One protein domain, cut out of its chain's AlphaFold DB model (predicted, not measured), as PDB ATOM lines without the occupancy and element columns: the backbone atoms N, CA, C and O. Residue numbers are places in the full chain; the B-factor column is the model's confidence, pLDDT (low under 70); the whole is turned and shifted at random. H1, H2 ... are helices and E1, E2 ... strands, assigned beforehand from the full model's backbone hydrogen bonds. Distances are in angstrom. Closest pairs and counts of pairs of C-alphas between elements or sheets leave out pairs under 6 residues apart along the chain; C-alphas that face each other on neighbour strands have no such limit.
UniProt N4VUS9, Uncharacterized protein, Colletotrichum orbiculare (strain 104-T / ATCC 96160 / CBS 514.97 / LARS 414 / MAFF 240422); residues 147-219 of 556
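What this domain is: This is residues 147 to 219 of the 556 residues of an uncharacterized protein of Colletotrichum orbiculare (strain 104-T / ATCC 96160 / CBS 514.97 / LARS 414 / MAFF 240422) (UniProt N4VUS9). What does the model look like? Two helices, H1 and H2, pack side by side over the E1 and E2 half of one face of a four-stranded sheet, and the longer hairpin E3 and E4 makes the other half. After E4 a long loop folds back to H2. What is it made of? The printed part has 73 residues with H1, E1, E2, E3, E4 and H2 in that order; the sheet, E1 - E2 - E3 - E4, is all antiparallel and the class is mixed, helices and strands. It is compact, with a radius of gyration of the C-alphas of 12.0 A and spans of 36 by 27 by 21 A.

Where its parts are: Where does the first helix lie? H1, residues 147 to 155, begins with C-alpha 147 at (7.317, 15.005, -7.205) and is 12.4 A long. Which strands follow? E1 is residues 160 to 163, 10.3 A; E2 170 to 173, 9.5 A; E3 177 to 184, 21.2 A; E4 188 to 195, 22.8 A. Where does H2 end? H2, residues 208 to 217, 14.2 A, ends with C-alpha 217 at (4.499, 21.838, -10.466).

How they stand to each other: How do the strands pair? They form a meander, each the antiparallel neighbour of the one before, with N 160 and O 173 at 3.0 A, N 172 and O 179 at 2.8 A, and N 178 and O 194 at 2.8 A. How do the helices sit? In two layers, helices on one face of a sheet, H1 is over E2 at a height of 9.6 A and H2 over E1 at 8.1 A. They touch, C-alphas of Val 147 and Phe 215 closest at 5.6 A, with a shallow tilt of 22 degrees, opposite ways. Are their backbones within range? In H1 and H2 every O i to N i+4 pair is within hydrogen-bond range.

The domain as a whole: How far does it reach? The two farthest C-alphas, of Met 186 and Arg 200, are 36.8 A apart, and the printed part has no cut. Which link is long? E4 to H2, with 12 residues. Where is confidence low? The pLDDT is under 70 at residues 198 to 204, 211 to 212 and 214 to 219.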
ATOM      1  N   VAL A 147       6.035  15.165  -6.497       84.94
ATOM      2  CA  VAL A 147       7.317  15.005  -7.205       84.94
ATOM      3  C   VAL A 147       7.858  13.560  -7.239       84.94
ATOM      4  O   VAL A 147       8.537  13.183  -8.189       84.94
ATOM      5  N   VAL A 148       7.562  12.739  -6.225       85.56
ATOM      6  CA  VAL A 148       7.973  11.323  -6.156       85.56
ATOM      7  C   VAL A 148       7.051  10.454  -7.009       85.56
ATOM      8  O   VAL A 148       7.524   9.516  -7.642       85.56
ATOM      9  N   ILE A 149       5.760  10.786  -7.063       87.69
ATOM     10  CA  ILE A 149       4.761  10.060  -7.857       87.69
ATOM     11  C   ILE A 149       4.989  10.326  -9.350       87.69
ATOM     12  O   ILE A 149       5.046   9.381 -10.130       87.69
ATOM     13  N   VAL A 150       5.240  11.585  -9.735       87.69
ATOM     14  CA  VAL A 150       5.656  11.959 -11.103       87.69
ATOM     15  C   VAL A 150       6.927  11.205 -11.512       87.69
ATOM     16  O   VAL A 150       6.972  10.634 -12.600       87.69
ATOM     17  N   ALA A 151       7.937  11.140 -10.636       84.62
ATOM     18  CA  ALA A 151       9.174  10.406 -10.907       84.62
ATOM     19  C   ALA A 151       8.953   8.890 -11.068       84.62
ATOM     20  O   ALA A 151       9.478   8.292 -12.007       84.62
ATOM     21  N   ALA A 152       8.167   8.273 -10.179       85.44
ATOM     22  CA  ALA A 152       7.853   6.846 -10.232       85.44
ATOM     23  C   ALA A 152       7.064   6.486 -11.499       85.44
ATOM     24  O   ALA A 152       7.400   5.523 -12.180       85.44
ATOM     25  N   ALA A 153       6.069   7.295 -11.864       87.50
ATOM     26  CA  ALA A 153       5.251   7.050 -13.044       87.50
ATOM     27  C   ALA A 153       6.034   7.287 -14.355       87.50
ATOM     28  O   ALA A 153       5.907   6.512 -15.303       87.50
ATOM     29  N   ALA A 154       6.914   8.296 -14.399       84.06
ATOM     30  CA  ALA A 154       7.837   8.493 -15.519       84.06
ATOM     31  C   ALA A 154       8.811   7.307 -15.690       84.06
ATOM     32  O   ALA A 154       9.101   6.914 -16.821       84.06
ATOM     33  N   ALA A 155       9.276   6.702 -14.589       78.69
ATOM     34  CA  ALA A 155      10.071   5.472 -14.624       78.69
ATOM     35  C   ALA A 155       9.242   4.254 -15.081       78.69
ATOM     36  O   ALA A 155       9.708   3.489 -15.923       78.69
ATOM     37  N   GLY A 156       7.995   4.131 -14.612       83.19
ATOM     38  CA  GLY A 156       7.006   3.120 -15.019       83.19
ATOM     39  C   GLY A 156       6.441   3.284 -16.440       83.19
ATOM     40  O   GLY A 156       5.418   2.694 -16.771       83.19
ATOM     41  N   GLY A 157       7.069   4.095 -17.299       82.75
ATOM     42  CA  GLY A 157       6.734   4.152 -18.723       82.75
ATOM     43  C   GLY A 157       5.418   4.852 -19.074       82.75
ATOM     44  O   GLY A 157       4.851   4.547 -20.126       82.75
ATOM     45  N   VAL A 158       4.958   5.794 -18.237       89.75
ATOM     46  CA  VAL A 158       3.815   6.692 -18.509       89.75
ATOM     47  C   VAL A 158       3.776   7.175 -19.957       89.75
ATOM     48  O   VAL A 158       4.797   7.546 -20.540       89.75
ATOM     49  N   GLN A 159       2.576   7.184 -20.540       89.19
ATOM     50  CA  GLN A 159       2.385   7.518 -21.947       89.19
ATOM     51  C   GLN A 159       2.188   9.012 -22.189       89.19
ATOM     52  O   GLN A 159       2.557   9.478 -23.259       89.19
ATOM     53  N   LYS A 160       1.627   9.770 -21.240       91.94
ATOM     54  CA  LYS A 160       1.464  11.229 -21.350       91.94
ATOM     55  C   LYS A 160       1.465  11.887 -19.973       91.94
ATOM     56  O   LYS A 160       0.959  11.323 -19.008       91.94
ATOM     57  N   LEU A 161       2.015  13.093 -19.890       93.12
ATOM     58  CA  LEU A 161       2.068  13.896 -18.673       93.12
ATOM     59  C   LEU A 161       1.642  15.317 -19.033       93.12
ATOM     60  O   LEU A 161       2.294  15.962 -19.843       93.12
ATOM     61  N   THR A 162       0.538  15.795 -18.468       93.38
ATOM     62  CA  THR A 162       0.007  17.136 -18.759       93.38
ATOM     63  C   THR A 162      -0.357  17.865 -17.483       93.38
ATOM     64  O   THR A 162      -0.856  17.244 -16.556       93.38
ATOM     65  N   ILE A 163      -0.151  19.179 -17.434       92.50
ATOM     66  CA  ILE A 163      -0.651  19.999 -16.329       92.50
ATOM     67  C   ILE A 163      -2.147  20.255 -16.534       92.50
ATOM     68  O   ILE A 163      -2.573  20.619 -17.630       92.50
ATOM     69  N   ASP A 164      -2.931  20.055 -15.481       90.31
ATOM     70  CA  ASP A 164      -4.319  20.503 -15.392       90.31
ATOM     71  C   ASP A 164      -4.362  22.043 -15.301       90.31
ATOM     72  O   ASP A 164      -3.799  22.591 -14.349       90.31
ATOM     73  N   PRO A 165      -5.007  22.763 -16.236       89.00
ATOM     74  CA  PRO A 165      -5.080  24.223 -16.187       89.00
ATOM     75  C   PRO A 165      -5.902  24.758 -15.003       89.00
ATOM     76  O   PRO A 165      -5.689  25.905 -14.609       89.00
ATOM     77  N   GLU A 166      -6.821  23.972 -14.424       89.31
ATOM     78  CA  GLU A 166      -7.640  24.413 -13.287       89.31
ATOM     79  C   GLU A 166      -6.893  24.241 -11.961       89.31
ATOM     80  O   GLU A 166      -6.722  25.205 -11.209       89.31
ATOM     81  N   THR A 167      -6.395  23.035 -11.666       87.19
ATOM     82  CA  THR A 167      -5.708  22.766 -10.388       87.19
ATOM     83  C   THR A 167      -4.206  23.064 -10.402       87.19
ATOM     84  O   THR A 167      -3.596  23.145  -9.335       87.19
ATOM     85  N   ASN A 168      -3.602  23.246 -11.582       90.62
ATOM     86  CA  ASN A 168      -2.156  23.380 -11.800       90.62
ATOM     87  C   ASN A 168      -1.308  22.187 -11.307       90.62
ATOM     88  O   ASN A 168      -0.104  22.334 -11.083       90.62
ATOM     89  N   TYR A 169      -1.893  20.992 -11.182       92.50
ATOM     90  CA  TYR A 169      -1.156  19.758 -10.886       92.50
ATOM     91  C   TYR A 169      -0.945  18.877 -12.131       92.50
ATOM     92  O   TYR A 169      -1.700  18.971 -13.099       92.50
ATOM     93  N   PRO A 170       0.078  18.000 -12.134       92.19
ATOM     94  CA  PRO A 170       0.299  17.054 -13.223       92.19
ATOM     95  C   PRO A 170      -0.745  15.926 -13.232       92.19
ATOM     96  O   PRO A 170      -0.783  15.106 -12.319       92.19
ATOM     97  N   ILE A 171      -1.528  15.839 -14.307       95.38
ATOM     98  CA  ILE A 171      -2.271  14.640 -14.703       95.38
ATOM     99  C   ILE A 171      -1.301  13.689 -15.411       95.38
ATOM    100  O   ILE A 171      -0.686  14.025 -16.430       95.38
ATOM    101  N   ILE A 172      -1.183  12.490 -14.860       95.38
ATOM    102  CA  ILE A 172      -0.293  11.415 -15.285       95.38
ATOM    103  C   ILE A 172      -1.140  10.350 -15.992       95.38
ATOM    104  O   ILE A 172      -2.033   9.790 -15.368       95.38
ATOM    105  N   LEU A 173      -0.861  10.035 -17.258       94.25
ATOM    106  CA  LEU A 173      -1.623   9.067 -18.061       94.25
ATOM    107  C   LEU A 173      -0.738   7.879 -18.463       94.25
ATOM    108  O   LEU A 173       0.177   8.013 -19.281       94.25
ATOM    109  N   GLY A 174      -1.004   6.718 -17.875       90.62
ATOM    110  CA  GLY A 174      -0.329   5.453 -18.159       90.62
ATOM    111  C   GLY A 174      -0.976   4.652 -19.288       90.62
ATOM    112  O   GLY A 174      -1.699   5.188 -20.128       90.62
ATOM    113  N   HIS A 175      -0.716   3.342 -19.317       87.12
ATOM    114  CA  HIS A 175      -1.539   2.415 -20.092       87.12
ATOM    115  C   HIS A 175      -2.650   1.901 -19.174       87.12
ATOM    116  O   HIS A 175      -2.345   1.332 -18.140       87.12
ATOM    117  N   GLY A 176      -3.917   2.161 -19.502       85.88
ATOM    118  CA  GLY A 176      -5.046   1.751 -18.656       85.88
ATOM    119  C   GLY A 176      -5.283   2.607 -17.403       85.88
ATOM    120  O   GLY A 176      -6.348   2.494 -16.821       85.88
ATOM    121  N   PHE A 177      -4.383   3.517 -17.005       90.69
ATOM    122  CA  PHE A 177      -4.571   4.323 -15.788       90.69
ATOM    123  C   PHE A 177      -4.342   5.834 -15.951       90.69
ATOM    124  O   PHE A 177      -3.594   6.289 -16.820       90.69
ATOM    125  N   GLU A 178      -4.941   6.604 -15.043       93.44
ATOM    126  CA  GLU A 178      -4.689   8.027 -14.799       93.44
ATOM    127  C   GLU A 178      -4.365   8.243 -13.312       93.44
ATOM    128  O   GLU A 178      -5.000   7.643 -12.445       93.44
ATOM    129  N   VAL A 179      -3.417   9.128 -12.999       93.94
ATOM    130  CA  VAL A 179      -3.319   9.778 -11.684       93.94
ATOM    131  C   VAL A 179      -3.495  11.277 -11.887       93.94
ATOM    132  O   VAL A 179      -2.646  11.920 -12.505       93.94
ATOM    133  N   SER A 180      -4.572  11.837 -11.346       93.75
ATOM    134  CA  SER A 180      -4.759  13.286 -11.214       93.75
ATOM    135  C   SER A 180      -4.553  13.705  -9.756       93.75
ATOM    136  O   SER A 180      -4.625  12.878  -8.848       93.75
ATOM    137  N   PHE A 181      -4.294  14.988  -9.502       93.06
ATOM    138  CA  PHE A 181      -4.252  15.524  -8.140       93.06
ATOM    139  C   PHE A 181      -5.281  16.633  -7.994       93.06
ATOM    140  O   PHE A 181      -5.424  17.473  -8.877       93.06
ATOM    141  N   ARG A 182      -5.993  16.638  -6.869       88.50
ATOM    142  CA  ARG A 182      -7.068  17.592  -6.581       88.50
ATOM    143  C   ARG A 182      -6.859  18.197  -5.199       88.50
ATOM    144  O   ARG A 182      -6.302  17.557  -4.305       88.50
ATOM    145  N   HIS A 183      -7.292  19.441  -5.012       86.94
ATOM    146  CA  HIS A 183      -7.192  20.108  -3.717       86.94
ATOM    147  C   HIS A 183      -8.431  19.805  -2.863       86.94
ATOM    148  O   HIS A 183      -9.515  20.326  -3.118       86.94
ATOM    149  N   HIS A 184      -8.273  18.961  -1.847       85.88
ATOM    150  CA  HIS A 184      -9.325  18.633  -0.894       85.88
ATOM    151  C   HIS A 184      -9.247  19.530   0.346       85.88
ATOM    152  O   HIS A 184      -8.251  19.529   1.071       85.88
ATOM    153  N   HIS A 185     -10.341  20.236   0.628       75.56
ATOM    154  CA  HIS A 185     -10.449  21.271   1.661       75.56
ATOM    155  C   HIS A 185      -9.954  20.887   3.075       75.56
ATOM    156  O   HIS A 185      -9.457  21.758   3.782       75.56
ATOM    157  N   MET A 186     -10.041  19.611   3.480       76.69
ATOM    158  CA  MET A 186      -9.500  19.125   4.767       76.69
ATOM    159  C   MET A 186      -8.163  18.375   4.667       76.69
ATOM    160  O   MET A 186      -7.452  18.278   5.662       76.69
ATOM    161  N   LEU A 187      -7.819  17.815   3.501       79.12
ATOM    162  CA  LEU A 187      -6.689  16.876   3.354       79.12
ATOM    163  C   LEU A 187      -5.500  17.465   2.575       79.12
ATOM    164  O   LEU A 187      -4.442  16.844   2.501       79.12
ATOM    165  N   GLY A 188      -5.648  18.664   2.005       88.31
ATOM    166  CA  GLY A 188      -4.645  19.266   1.135       88.31
ATOM    167  C   GLY A 188      -4.669  18.635  -0.258       88.31
ATOM    168  O   GLY A 188      -5.729  18.482  -0.856       88.31
ATOM    169  N   VAL A 189      -3.503  18.306  -0.812       86.62
ATOM    170  CA  VAL A 189      -3.408  17.709  -2.154       86.62
ATOM    171  C   VAL A 189      -3.650  16.204  -2.064       86.62
ATOM    172  O   VAL A 189      -2.849  15.488  -1.464       86.62
ATOM    173  N   VAL A 190      -4.727  15.725  -2.685       90.88
ATOM    174  CA  VAL A 190      -5.075  14.299  -2.771       90.88
ATOM    175  C   VAL A 190      -4.796  13.813  -4.190       90.88
ATOM    176  O   VAL A 190      -5.237  14.434  -5.156       90.88
ATOM    177  N   GLY A 191      -4.056  12.710  -4.318       90.38
ATOM    178  CA  GLY A 191      -3.892  11.996  -5.584       90.38
ATOM    179  C   GLY A 191      -5.061  11.038  -5.810       90.38
ATOM    180  O   GLY A 191      -5.308  10.175  -4.970       90.38
ATOM    181  N   VAL A 192      -5.764  11.191  -6.929       91.06
ATOM    182  CA  VAL A 192      -6.852  10.311  -7.367       91.06
ATOM    183  C   VAL A 192      -6.324   9.438  -8.500       91.06
ATOM    184  O   VAL A 192      -5.972   9.939  -9.566       91.06
ATOM    185  N   TYR A 193      -6.259   8.134  -8.247       90.44
ATOM    186  CA  TYR A 193      -5.922   7.116  -9.237       90.44
ATOM    187  C   TYR A 193      -7.202   6.538  -9.841       90.44
ATOM    188  O   TYR A 193      -8.117   6.165  -9.107       90.44
ATOM    189  N   SER A 194      -7.239   6.423 -11.164       86.25
ATOM    190  CA  SER A 194      -8.335   5.827 -11.927       86.25
ATOM    191  C   SER A 194      -7.779   4.771 -12.874       86.25
ATOM    192  O   SER A 194      -6.802   5.029 -13.572       86.25
ATOM    193  N   ASN A 195      -8.426   3.608 -12.936       87.12
ATOM    194  CA  ASN A 195      -8.178   2.574 -13.941       87.12
ATOM    195  C   ASN A 195      -9.335   2.592 -14.966       87.12
ATOM    196  O   ASN A 195     -10.482   2.869 -14.602       87.12
ATOM    197  N   TYR A 196      -9.032   2.340 -16.236       82.88
ATOM    198  CA  TYR A 196      -9.942   2.361 -17.377       82.88
ATOM    199  C   TYR A 196      -9.690   1.120 -18.229       82.88
ATOM    200  O   TYR A 196      -8.540   0.769 -18.496       82.88
ATOM    201  N   ASP A 197     -10.763   0.503 -18.726       74.94
ATOM    202  CA  ASP A 197     -10.634  -0.673 -19.584       74.94
ATOM    203  C   ASP A 197      -9.803  -0.366 -20.846       74.94
ATOM    204  O   ASP A 197      -9.825   0.739 -21.401       74.94
ATOM    205  N   THR A 198      -9.012  -1.345 -21.278       61.00
ATOM    206  CA  THR A 198      -7.801  -1.142 -22.089       61.00
ATOM    207  C   THR A 198      -8.061  -1.031 -23.595       61.00
ATOM    208  O   THR A 198      -7.273  -1.500 -24.427       61.00
ATOM    209  N   GLU A 199      -9.124  -0.317 -23.980       63.06
ATOM    210  CA  GLU A 199      -9.295   0.142 -25.359       63.06
ATOM    211  C   GLU A 199      -8.094   1.009 -25.769       63.06
ATOM    212  O   GLU A 199      -7.860   2.100 -25.246       63.06
ATOM    213  N   ARG A 200      -7.290   0.482 -26.703       52.84
ATOM    214  CA  ARG A 200      -5.893   0.878 -26.952       52.84
ATOM    215  C   ARG A 200      -5.710   2.273 -27.567       52.84
ATOM    216  O   ARG A 200      -5.192   2.412 -28.680       52.84
ATOM    217  N   ARG A 201      -6.016   3.325 -26.808       55.81
ATOM    218  CA  ARG A 201      -5.517   4.682 -27.061       55.81
ATOM    219  C   ARG A 201      -4.001   4.680 -26.866       55.81
ATOM    220  O   ARG A 201      -3.506   4.529 -25.756       55.81
ATOM    221  N   ARG A 202      -3.262   4.800 -27.970       57.88
ATOM    222  CA  ARG A 202      -1.803   4.960 -27.963       57.88
ATOM    223  C   ARG A 202      -1.476   6.438 -27.784       57.88
ATOM    224  O   ARG A 202      -1.551   7.187 -28.758       57.88
ATOM    225  N   PHE A 203      -1.102   6.855 -26.579       66.56
ATOM    226  CA  PHE A 203      -0.504   8.176 -26.394       66.56
ATOM    227  C   PHE A 203       1.006   8.111 -26.691       66.56
ATOM    228  O   PHE A 203       1.649   7.071 -26.522       66.56
ATOM    229  N   GLY A 204       1.568   9.202 -27.213       66.38
ATOM    230  CA  GLY A 204       3.004   9.313 -27.471       66.38
ATOM    231  C   GLY A 204       3.734   9.750 -26.205       66.38
ATOM    232  O   GLY A 204       3.354  10.775 -25.650       66.38
ATOM    233  N   LYS A 205       4.754   8.977 -25.794       71.75
ATOM    234  CA  LYS A 205       5.527   9.150 -24.546       71.75
ATOM    235  C   LYS A 205       5.838  10.623 -24.229       71.75
ATOM    236  O   LYS A 205       6.229  11.342 -25.152       71.75
ATOM    237  N   PRO A 206       5.768  11.041 -22.948       74.25
ATOM    238  CA  PRO A 206       6.010  12.421 -22.560       74.25
ATOM    239  C   PRO A 206       7.436  12.853 -22.904       74.25
ATOM    240  O   PRO A 206       8.402  12.090 -22.791       74.25
ATOM    241  N   THR A 207       7.548  14.106 -23.313       75.88
ATOM    242  CA  THR A 207       8.807  14.800 -23.573       75.88
ATOM    243  C   THR A 207       9.542  15.137 -22.274       75.88
ATOM    244  O   THR A 207       8.969  15.136 -21.184       75.88
ATOM    245  N   LEU A 208      10.830  15.475 -22.387       70.25
ATOM    246  CA  LEU A 208      11.605  15.954 -21.240       70.25
ATOM    247  C   LEU A 208      11.035  17.271 -20.675       70.25
ATOM    248  O   LEU A 208      11.001  17.423 -19.461       70.25
ATOM    249  N   GLU A 209      10.519  18.168 -21.525       73.94
ATOM    250  CA  GLU A 209       9.891  19.437 -21.109       73.94
ATOM    251  C   GLU A 209       8.607  19.195 -20.293       73.94
ATOM    252  O   GLU A 209       8.424  19.809 -19.241       73.94
ATOM    253  N   GLU A 210       7.752  18.245 -20.694       71.81
ATOM    254  CA  GLU A 210       6.570  17.840 -19.910       71.81
ATOM    255  C   GLU A 210       6.962  17.213 -18.561       71.81
ATOM    256  O   GLU A 210       6.347  17.513 -17.533       71.81
ATOM    257  N   ILE A 211       8.012  16.381 -18.540       66.75
ATOM    258  CA  ILE A 211       8.555  15.771 -17.315       66.75
ATOM    259  C   ILE A 211       9.098  16.845 -16.366       66.75
ATOM    260  O   ILE A 211       8.690  16.890 -15.204       66.75
ATOM    261  N   GLU A 212       9.967  17.737 -16.842       68.38
ATOM    262  CA  GLU A 212      10.528  18.835 -16.047       68.38
ATOM    263  C   GLU A 212       9.430  19.771 -15.523       68.38
ATOM    264  O   GLU A 212       9.426  20.105 -14.336       68.38
ATOM    265  N   THR A 213       8.432  20.100 -16.348       71.62
ATOM    266  CA  THR A 213       7.253  20.876 -15.928       71.62
ATOM    267  C   THR A 213       6.496  20.168 -14.800       71.62
ATOM    268  O   THR A 213       6.229  20.772 -13.756       71.62
ATOM    269  N   GLY A 214       6.236  18.862 -14.928       66.69
ATOM    270  CA  GLY A 214       5.649  18.050 -13.856       66.69
ATOM    271  C   GLY A 214       6.489  18.031 -12.569       66.69
ATOM    272  O   GLY A 214       5.931  18.063 -11.470       66.69
ATOM    273  N   PHE A 215       7.823  18.057 -12.677       65.38
ATOM    274  CA  PHE A 215       8.735  18.192 -11.533       65.38
ATOM    275  C   PHE A 215       8.663  19.574 -10.858       65.38
ATOM    276  O   PHE A 215       8.774  19.637  -9.630       65.38
ATOM    277  N   PHE A 216       8.475  20.669 -11.604       67.31
ATOM    278  CA  PHE A 216       8.304  22.016 -11.037       67.31
ATOM    279  C   PHE A 216       6.935  22.185 -10.360       67.31
ATOM    280  O   PHE A 216       6.874  22.558  -9.182       67.31
ATOM    281  N   HIS A 217       5.849  21.808 -11.038       69.19
ATOM    282  CA  HIS A 217       4.499  21.838 -10.466       69.19
ATOM    283  C   HIS A 217       4.389  20.913  -9.240       69.19
ATOM    284  O   HIS A 217       3.889  21.321  -8.192       69.19
ATOM    285  N   GLY A 218       4.989  19.717  -9.291       59.31
ATOM    286  CA  GLY A 218       5.076  18.786  -8.158       59.31
ATOM    287  C   GLY A 218       5.910  19.269  -6.958       59.31
ATOM    288  O   GLY A 218       5.909  18.609  -5.915       59.31
ATOM    289  N   ARG A 219       6.604  20.411  -7.074       63.84
ATOM    290  CA  ARG A 219       7.285  21.133  -5.979       63.84
ATOM    291  C   ARG A 219       6.502  22.357  -5.481       63.84
ATOM    292  O   ARG A 219       7.004  23.074  -4.618       63.84
TER     293      ARG A 219